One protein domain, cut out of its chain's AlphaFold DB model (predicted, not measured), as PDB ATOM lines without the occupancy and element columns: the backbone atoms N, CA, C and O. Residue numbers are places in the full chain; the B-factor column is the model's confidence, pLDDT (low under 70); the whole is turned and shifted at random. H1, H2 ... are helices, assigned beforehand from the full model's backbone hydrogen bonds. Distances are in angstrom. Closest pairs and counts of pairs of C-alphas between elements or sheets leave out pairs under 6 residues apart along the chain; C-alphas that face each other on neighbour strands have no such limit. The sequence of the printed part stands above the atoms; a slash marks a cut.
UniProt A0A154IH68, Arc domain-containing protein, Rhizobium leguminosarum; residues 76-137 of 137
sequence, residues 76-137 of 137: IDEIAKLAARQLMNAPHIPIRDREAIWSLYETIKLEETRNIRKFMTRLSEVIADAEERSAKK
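What this domain is: This is residues 76 to 137 of the 137 residues of the protein "Arc domain-containing protein" of Rhizobium leguminosarum (UniProt A0A154IH68). A short helix, H1, folds back beside the first part of one very long helix, H2, and the far part of H2 runs on alone, making a J-like rod. Residues 113 to 137, of which 113 to 135 belong to H2, stick out. The printed part has 62 residues with two named helices, H1 then H2, and no named strand; its class is all helix. It is extended, with a radius of gyration of the C-alphas of 20.2 A and spans of 68 by 17 by 7 A.

How they stand to each other: H1, residues 76 to 88, and H2, residues 95 to 135, are close but not clearly touching. Their closest C-alphas, those of Ala 80 and Tyr 105, are 7.3 A apart. They run opposite ways at a shallow tilt of 16 degrees. In H1 and H2 every O i to N i+4 pair is within hydrogen-bond range.

Where its parts are: H1 begins at C-alpha 76 (-34.418, 33.059, 31.483) and is 18.1 A long from first to last C-alpha. H2 measures 59.9 A, from C-alpha 95 (-21.856, 36.475, 13.096) to C-alpha 135 (-70.399, 38.269, 48.213).

The domain as a whole: The C-alphas farthest apart, those of His 92 and Lys 137, are 67.8 A apart. The printed part has no cut, and the link from H1 to H2 is short. Residues 88 to 97, of which 95 to 97 belong to H2, stand free. Mean pLDDT of the printed part is 78.9; ten residues are under 70, among them 88 to 91 and 137.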
ATOM      1  N   ILE A  76     -35.004  33.228  32.817       69.50
ATOM      2  CA  ILE A  76     -34.418  33.059  31.483       69.50
ATOM      3  C   ILE A  76     -33.762  34.369  31.004       69.50
ATOM      4  O   ILE A  76     -32.844  34.346  30.190       69.50
ATOM      5  N   ASP A  77     -34.195  35.521  31.536       70.50
ATOM      6  CA  ASP A  77     -33.622  36.834  31.209       70.50
ATOM      7  C   ASP A  77     -32.203  36.981  31.763       70.50
ATOM      8  O   ASP A  77     -31.290  37.399  31.055       70.50
ATOM      9  N   GLU A  78     -32.002  36.566  33.012       72.50
ATOM     10  CA  GLU A  78     -30.688  36.582  33.653       72.50
ATOM     11  C   GLU A  78     -29.739  35.560  33.013       72.50
ATOM     12  O   GLU A  78     -28.582  35.888  32.748       72.50
ATOM     13  N   ILE A  79     -30.233  34.366  32.646       75.06
ATOM     14  CA  ILE A  79     -29.455  33.382  31.865       75.06
ATOM     15  C   ILE A  79     -28.976  34.011  30.551       75.06
ATOM     16  O   ILE A  79     -27.797  33.923  30.202       75.06
ATOM     17  N   ALA A  80     -29.879  34.676  29.829       71.31
ATOM     18  CA  ALA A  80     -29.568  35.286  28.545       71.31
ATOM     19  C   ALA A  80     -28.617  36.480  28.665       71.31
ATOM     20  O   ALA A  80     -27.709  36.611  27.848       71.31
ATOM     21  N   LYS A  81     -28.757  37.319  29.699       71.62
ATOM     22  CA  LYS A  81     -27.816  38.412  29.997       71.62
ATOM     23  C   LYS A  81     -26.413  37.887  30.287       71.62
ATOM     24  O   LYS A  81     -25.437  38.450  29.786       71.62
ATOM     25  N   LEU A  82     -26.295  36.816  31.074       73.50
ATOM     26  CA  LEU A  82     -25.010  36.177  31.364       73.50
ATOM     27  C   LEU A  82     -24.384  35.589  30.095       73.50
ATOM     28  O   LEU A  82     -23.218  35.864  29.808       73.50
ATOM     29  N   ALA A  83     -25.168  34.867  29.293       73.69
ATOM     30  CA  ALA A  83     -24.721  34.336  28.009       73.69
ATOM     31  C   ALA A  83     -24.303  35.455  27.037       73.69
ATOM     32  O   ALA A  83     -23.249  35.374  26.415       73.69
ATOM     33  N   ALA A  84     -25.062  36.553  26.953       70.56
ATOM     34  CA  ALA A  84     -24.736  37.703  26.113       70.56
ATOM     35  C   ALA A  84     -23.416  38.370  26.531       70.56
ATOM     36  O   ALA A  84     -22.602  38.707  25.672       70.56
ATOM     37  N   ARG A  85     -23.155  38.510  27.839       70.06
ATOM     38  CA  ARG A  85     -21.856  38.995  28.345       70.06
ATOM     39  C   ARG A  85     -20.708  38.073  27.938       70.06
ATOM     40  O   ARG A  85     -19.660  38.563  27.527       70.06
ATOM     41  N   GLN A  86     -20.902  36.757  28.015       72.62
ATOM     42  CA  GLN A  86     -19.901  35.784  27.567       72.62
ATOM     43  C   GLN A  86     -19.649  35.880  26.056       72.62
ATOM     44  O   GLN A  86     -18.495  35.884  25.637       72.62
ATOM     45  N   LEU A  87     -20.701  36.039  25.247       71.62
ATOM     46  CA  LEU A  87     -20.590  36.230  23.796       71.62
ATOM     47  C   LEU A  87     -19.859  37.530  23.433       71.62
ATOM     48  O   LEU A  87     -19.020  37.521  22.536       71.62
ATOM     49  N   MET A  88     -20.140  38.639  24.128       65.75
ATOM     50  CA  MET A  88     -19.454  39.923  23.901       65.75
ATOM     51  C   MET A  88     -17.955  39.854  24.219       65.75
ATOM     52  O   MET A  88     -17.161  40.518  23.558       65.75
ATOM     53  N   ASN A  89     -17.565  39.023  25.186       69.31
ATOM     54  CA  ASN A  89     -16.173  38.830  25.588       69.31
ATOM     55  C   ASN A  89     -15.459  37.705  24.814       69.31
ATOM     56  O   ASN A  89     -14.285  37.449  25.072       69.31
ATOM     57  N   ALA A  90     -16.138  37.036  23.875       67.75
ATOM     58  CA  ALA A  90     -15.586  35.960  23.054       67.75
ATOM     59  C   ALA A  90     -15.308  36.465  21.619       67.75
ATOM     60  O   ALA A  90     -16.176  36.373  20.747       67.75
ATOM     61  N   PRO A  91     -14.096  36.978  21.325       60.34
ATOM     62  CA  PRO A  91     -13.798  37.701  20.082       60.34
ATOM     63  C   PRO A  91     -13.804  36.849  18.795       60.34
ATOM     64  O   PRO A  91     -13.575  37.388  17.715       60.34
ATOM     65  N   HIS A  92     -14.091  35.542  18.867       71.38
ATOM     66  CA  HIS A  92     -13.997  34.612  17.732       71.38
ATOM     67  C   HIS A  92     -15.313  33.953  17.300       71.38
ATOM     68  O   HIS A  92     -15.280  33.055  16.464       71.38
ATOM     69  N   ILE A  93     -16.469  34.379  17.815       68.69
ATOM     70  CA  ILE A  93     -17.750  33.770  17.426       68.69
ATOM     71  C   ILE A  93     -18.242  34.367  16.088       68.69
ATOM     72  O   ILE A  93     -18.481  35.582  16.005       68.69
ATOM     73  N   PRO A  94     -18.412  33.550  15.027       72.44
ATOM     74  CA  PRO A  94     -18.950  33.999  13.744       72.44
ATOM     75  C   PRO A  94     -20.317  34.688  13.890       72.44
ATOM     76  O   PRO A  94     -21.135  34.327  14.731       72.44
ATOM     77  N   ILE A  95     -20.594  35.698  13.055       66.88
ATOM     78  CA  ILE A  95     -21.856  36.475  13.096       66.88
ATOM     79  C   ILE A  95     -23.089  35.569  12.927       66.88
ATOM     80  O   ILE A  95     -24.079  35.751  13.627       66.88
ATOM     81  N   ARG A  96     -22.996  34.542  12.075       68.19
ATOM     82  CA  ARG A  96     -24.074  33.570  11.833       68.19
ATOM     83  C   ARG A  96     -24.500  32.813  13.098       68.19
ATOM     84  O   ARG A  96     -25.689  32.584  13.300       68.19
ATOM     85  N   ASP A  97     -23.547  32.461  13.957       70.56
ATOM     86  CA  ASP A  97     -23.837  31.738  15.199       70.56
ATOM     87  C   ASP A  97     -24.500  32.661  16.231       70.56
ATOM     88  O   ASP A  97     -25.317  32.217  17.033       70.56
ATOM     89  N   ARG A  98     -24.235  33.974  16.157       68.12
ATOM     90  CA  ARG A  98     -24.902  34.978  16.999       68.12
ATOM     91  C   ARG A  98     -26.386  35.139  16.655       68.12
ATOM     92  O   ARG A  98     -27.200  35.223  17.570       68.12
ATOM     93  N   GLU A  99     -26.752  35.131  15.371       71.62
ATOM     94  CA  GLU A  99     -28.159  35.227  14.937       71.62
ATOM     95  C   GLU A  99     -28.980  33.992  15.331       71.62
ATOM     96  O   GLU A  99     -30.104  34.123  15.817       71.62
ATOM     97  N   ALA A 100     -28.407  32.792  15.187       76.06
ATOM     98  CA  ALA A 100     -29.066  31.552  15.594       76.06
ATOM     99  C   ALA A 100     -29.346  31.521  17.109       76.06
ATOM    100  O   ALA A 100     -30.436  31.131  17.532       76.06
ATOM    101  N   ILE A 101     -28.391  31.985  17.923       77.06
ATOM    102  CA  ILE A 101     -28.559  32.100  19.379       77.06
ATOM    103  C   ILE A 101     -29.654  33.116  19.726       77.06
ATOM    104  O   ILE A 101     -30.482  32.850  20.598       77.06
ATOM    105  N   TRP A 102     -29.695  34.255  19.030       76.00
ATOM    106  CA  TRP A 102     -30.722  35.273  19.249       76.00
ATOM    107  C   TRP A 102     -32.132  34.762  18.924       76.00
ATOM    108  O   TRP A 102     -33.046  34.924  19.729       76.00
ATOM    109  N   SER A 103     -32.301  34.074  17.792       79.50
ATOM    110  CA  SER A 103     -33.581  33.480  17.379       79.50
ATOM    111  C   SER A 103     -34.098  32.430  18.378       79.50
ATOM    112  O   SER A 103     -35.288  32.397  18.710       79.50
ATOM    113  N   LEU A 104     -33.195  31.604  18.920       79.88
ATOM    114  CA  LEU A 104     -33.522  30.641  19.973       79.88
ATOM    115  C   LEU A 104     -33.973  31.350  21.262       79.88
ATOM    116  O   LEU A 104     -35.001  30.988  21.834       79.88
ATOM    117  N   TYR A 105     -33.235  32.379  21.693       77.75
ATOM    118  CA  TYR A 105     -33.591  33.193  22.858       77.75
ATOM    119  C   TYR A 105     -34.975  33.831  22.707       77.75
ATOM    120  O   TYR A 105     -35.805  33.725  23.610       77.75
ATOM    121  N   GLU A 106     -35.242  34.445  21.557       78.44
ATOM    122  CA  GLU A 106     -36.512  35.105  21.265       78.44
ATOM    123  C   GLU A 106     -37.682  34.113  21.315       78.44
ATOM    124  O   GLU A 106     -38.710  34.390  21.936       78.44
ATOM    125  N   THR A 107     -37.498  32.911  20.763       81.56
ATOM    126  CA  THR A 107     -38.505  31.840  20.815       81.56
ATOM    127  C   THR A 107     -38.822  31.439  22.255       81.56
ATOM    128  O   THR A 107     -39.987  31.431  22.657       81.56
ATOM    129  N   ILE A 108     -37.788  31.165  23.056       79.94
ATOM    130  CA  ILE A 108     -37.948  30.773  24.462       79.94
ATOM    131  C   ILE A 108     -38.627  31.900  25.255       79.94
ATOM    132  O   ILE A 108     -39.529  31.647  26.055       79.94
ATOM    133  N   LYS A 109     -38.259  33.162  25.003       80.12
ATOM    134  CA  LYS A 109     -38.865  34.322  25.667       80.12
ATOM    135  C   LYS A 109     -40.333  34.520  25.336       80.12
ATOM    136  O   LYS A 109     -41.125  34.868  26.219       80.12
ATOM    137  N   LEU A 110     -40.713  34.288  24.086       80.25
ATOM    138  CA  LEU A 110     -42.109  34.340  23.670       80.25
ATOM    139  C   LEU A 110     -42.931  33.240  24.352       80.25
ATOM    140  O   LEU A 110     -44.065  33.495  24.767       80.25
ATOM    141  N   GLU A 111     -42.370  32.042  24.519       83.88
ATOM    142  CA  GLU A 111     -43.026  30.954  25.250       83.88
ATOM    143  C   GLU A 111     -43.166  31.238  26.747       83.88
ATOM    144  O   GLU A 111     -44.258  31.077  27.295       83.88
ATOM    145  N   GLU A 112     -42.110  31.727  27.398       82.06
ATOM    146  CA  GLU A 112     -42.136  32.141  28.805       82.06
ATOM    147  C   GLU A 112     -43.223  33.202  29.039       82.06
ATOM    148  O   GLU A 112     -44.102  33.033  29.887       82.06
ATOM    149  N   THR A 113     -43.243  34.247  28.206       81.19
ATOM    150  CA  THR A 113     -44.247  35.322  28.270       81.19
ATOM    151  C   THR A 113     -45.663  34.782  28.083       81.19
ATOM    152  O   THR A 113     -46.593  35.182  28.791       81.19
ATOM    153  N   ARG A 114     -45.851  33.849  27.143       88.88
ATOM    154  CA  ARG A 114     -47.145  33.202  26.901       88.88
ATOM    155  C   ARG A 114     -47.602  32.413  28.124       88.88
ATOM    156  O   ARG A 114     -48.775  32.496  28.487       88.88
ATOM    157  N   ASN A 115     -46.702  31.662  28.748       85.94
ATOM    158  CA  ASN A 115     -47.009  30.843  29.915       85.94
ATOM    159  C   ASN A 115     -47.350  31.709  31.132       85.94
ATOM    160  O   ASN A 115     -48.367  31.462  31.779       85.94
ATOM    161  N   ILE A 116     -46.583  32.775  31.377       87.00
ATOM    162  CA  ILE A 116     -46.869  33.749  32.437       87.00
ATOM    163  C   ILE A 116     -48.230  34.403  32.203       87.00
ATOM    164  O   ILE A 116     -49.049  34.458  33.117       87.00
ATOM    165  N   ARG A 117     -48.527  34.845  30.974       88.94
ATOM    166  CA  ARG A 117     -49.829  35.448  30.658       88.94
ATOM    167  C   ARG A 117     -50.980  34.482  30.936       88.94
ATOM    168  O   ARG A 117     -51.941  34.877  31.586       88.94
ATOM    169  N   LYS A 118     -50.869  33.223  30.496       91.62
ATOM    170  CA  LYS A 118     -51.874  32.182  30.777       91.62
ATOM    171  C   LYS A 118     -52.074  31.975  32.278       91.62
ATOM    172  O   LYS A 118     -53.213  31.903  32.731       91.62
ATOM    173  N   PHE A 119     -50.981  31.901  33.037       91.81
ATOM    174  CA  PHE A 119     -51.034  31.784  34.492       91.81
ATOM    175  C   PHE A 119     -51.756  32.978  35.126       91.81
ATOM    176  O   PHE A 119     -52.676  32.778  35.913       91.81
ATOM    177  N   MET A 120     -51.407  34.205  34.735       91.88
ATOM    178  CA  MET A 120     -52.028  35.422  35.264       91.88
ATOM    179  C   MET A 120     -53.519  35.513  34.937       91.88
ATOM    180  O   MET A 120     -54.308  35.882  35.802       91.88
ATOM    181  N   THR A 121     -53.928  35.130  33.724       93.25
ATOM    182  CA  THR A 121     -55.351  35.043  33.369       93.25
ATOM    183  C   THR A 121     -56.071  34.063  34.287       93.25
ATOM    184  O   THR A 121     -57.073  34.419  34.903       93.25
ATOM    185  N   ARG A 122     -55.514  32.861  34.470       92.62
ATOM    186  CA  ARG A 122     -56.129  31.852  35.334       92.62
ATOM    187  C   ARG A 122     -56.199  32.293  36.795       92.62
ATOM    188  O   ARG A 122     -57.195  32.035  37.461       92.62
ATOM    189  N   LEU A 123     -55.163  32.973  37.284       91.19
ATOM    190  CA  LEU A 123     -55.143  33.559  38.622       91.19
ATOM    191  C   LEU A 123     -56.283  34.573  38.785       91.19
ATOM    192  O   LEU A 123     -57.007  34.520  39.773       91.19
ATOM    193  N   SER A 124     -56.469  35.458  37.802       92.69
ATOM    194  CA  SER A 124     -57.519  36.479  37.853       92.69
ATOM    195  C   SER A 124     -58.928  35.881  37.858       92.69
ATOM    196  O   SER A 124     -59.768  36.335  38.627       92.69
ATOM    197  N   GLU A 125     -59.161  34.818  37.081       92.94
ATOM    198  CA  GLU A 125     -60.429  34.074  37.086       92.94
ATOM    199  C   GLU A 125     -60.709  33.468  38.465       92.94
ATOM    200  O   GLU A 125     -61.799  33.619  39.003       92.94
ATOM    201  N   VAL A 126     -59.706  32.824  39.073       93.62
ATOM    202  CA  VAL A 126     -59.852  32.198  40.397       93.62
ATOM    203  C   VAL A 126     -60.131  33.237  41.485       93.62
ATOM    204  O   VAL A 126     -60.933  32.976  42.381       93.62
ATOM    205  N   ILE A 127     -59.481  34.402  41.420       92.94
ATOM    206  CA  ILE A 127     -59.718  35.502  42.362       92.94
ATOM    207  C   ILE A 127     -61.146  36.037  42.200       92.94
ATOM    208  O   ILE A 127     -61.860  36.140  43.196       92.94
ATOM    209  N   ALA A 128     -61.591  36.293  40.966       90.44
ATOM    210  CA  ALA A 128     -62.945  36.772  40.689       90.44
ATOM    211  C   ALA A 128     -64.022  35.779  41.168       90.44
ATOM    212  O   ALA A 128     -64.975  36.173  41.842       90.44
ATOM    213  N   ASP A 129     -63.831  34.481  40.911       92.12
ATOM    214  CA  ASP A 129     -64.723  33.418  41.390       92.12
ATOM    215  C   ASP A 129     -64.789  33.372  42.927       92.12
ATOM    216  O   ASP A 129     -65.842  33.095  43.512       92.12
ATOM    217  N   ALA A 130     -63.662  33.601  43.607       89.00
ATOM    218  CA  ALA A 130     -63.597  33.614  45.066       89.00
ATOM    219  C   ALA A 130     -64.315  34.837  45.660       89.00
ATOM    220  O   ALA A 130     -65.062  34.691  46.632       89.00
ATOM    221  N   GLU A 131     -64.143  36.014  45.054       90.31
ATOM    222  CA  GLU A 131     -64.845  37.242  45.436       90.31
ATOM    223  C   GLU A 131     -66.362  37.086  45.261       90.31
ATOM    224  O   GLU A 131     -67.118  37.349  46.199       90.31
ATOM    225  N   GLU A 132     -66.822  36.547  44.126       86.00
ATOM    226  CA  GLU A 132     -68.249  36.316  43.872       86.00
ATOM    227  C   GLU A 132     -68.868  35.328  44.877       86.00
ATOM    228  O   GLU A 132     -69.992  35.526  45.352       86.00
ATOM    229  N   ARG A 133     -68.131  34.274  45.258       85.88
ATOM    230  CA  ARG A 133     -68.567  33.324  46.299       85.88
ATOM    231  C   ARG A 133     -68.643  33.965  47.679       85.88
ATOM    232  O   ARG A 133     -69.503  33.578  48.467       85.88
ATOM    233  N   SER A 134     -67.761  34.917  47.979       76.50
ATOM    234  CA  SER A 134     -67.767  35.638  49.254       76.50
ATOM    235  C   SER A 134     -68.911  36.652  49.360       76.50
ATOM    236  O   SER A 134     -69.467  36.808  50.440       76.50
ATOM    237  N   ALA A 135     -69.322  37.274  48.249       78.00
ATOM    238  CA  ALA A 135     -70.399  38.269  48.213       78.00
ATOM    239  C   ALA A 135     -71.819  37.670  48.274       78.00
ATOM    240  O   ALA A 135     -72.777  38.378  48.574       78.00
ATOM    241  N   LYS A 136     -71.973  36.374  47.968       73.94
ATOM    242  CA  LYS A 136     -73.257  35.645  48.012       73.94
ATOM    243  C   LYS A 136     -73.543  34.965  49.360       73.94
ATOM    244  O   LYS A 136     -74.569  34.295  49.479       73.94
ATOM    245  N   LYS A 137     -72.637  35.078  50.331       56.84
ATOM    246  CA  LYS A 137     -72.715  34.435  51.647       56.84
ATOM    247  C   LYS A 137     -73.040  35.459  52.727       56.84
ATOM    248  O   LYS A 137     -73.777  35.075  53.659       56.84
TER     249      LYS A 137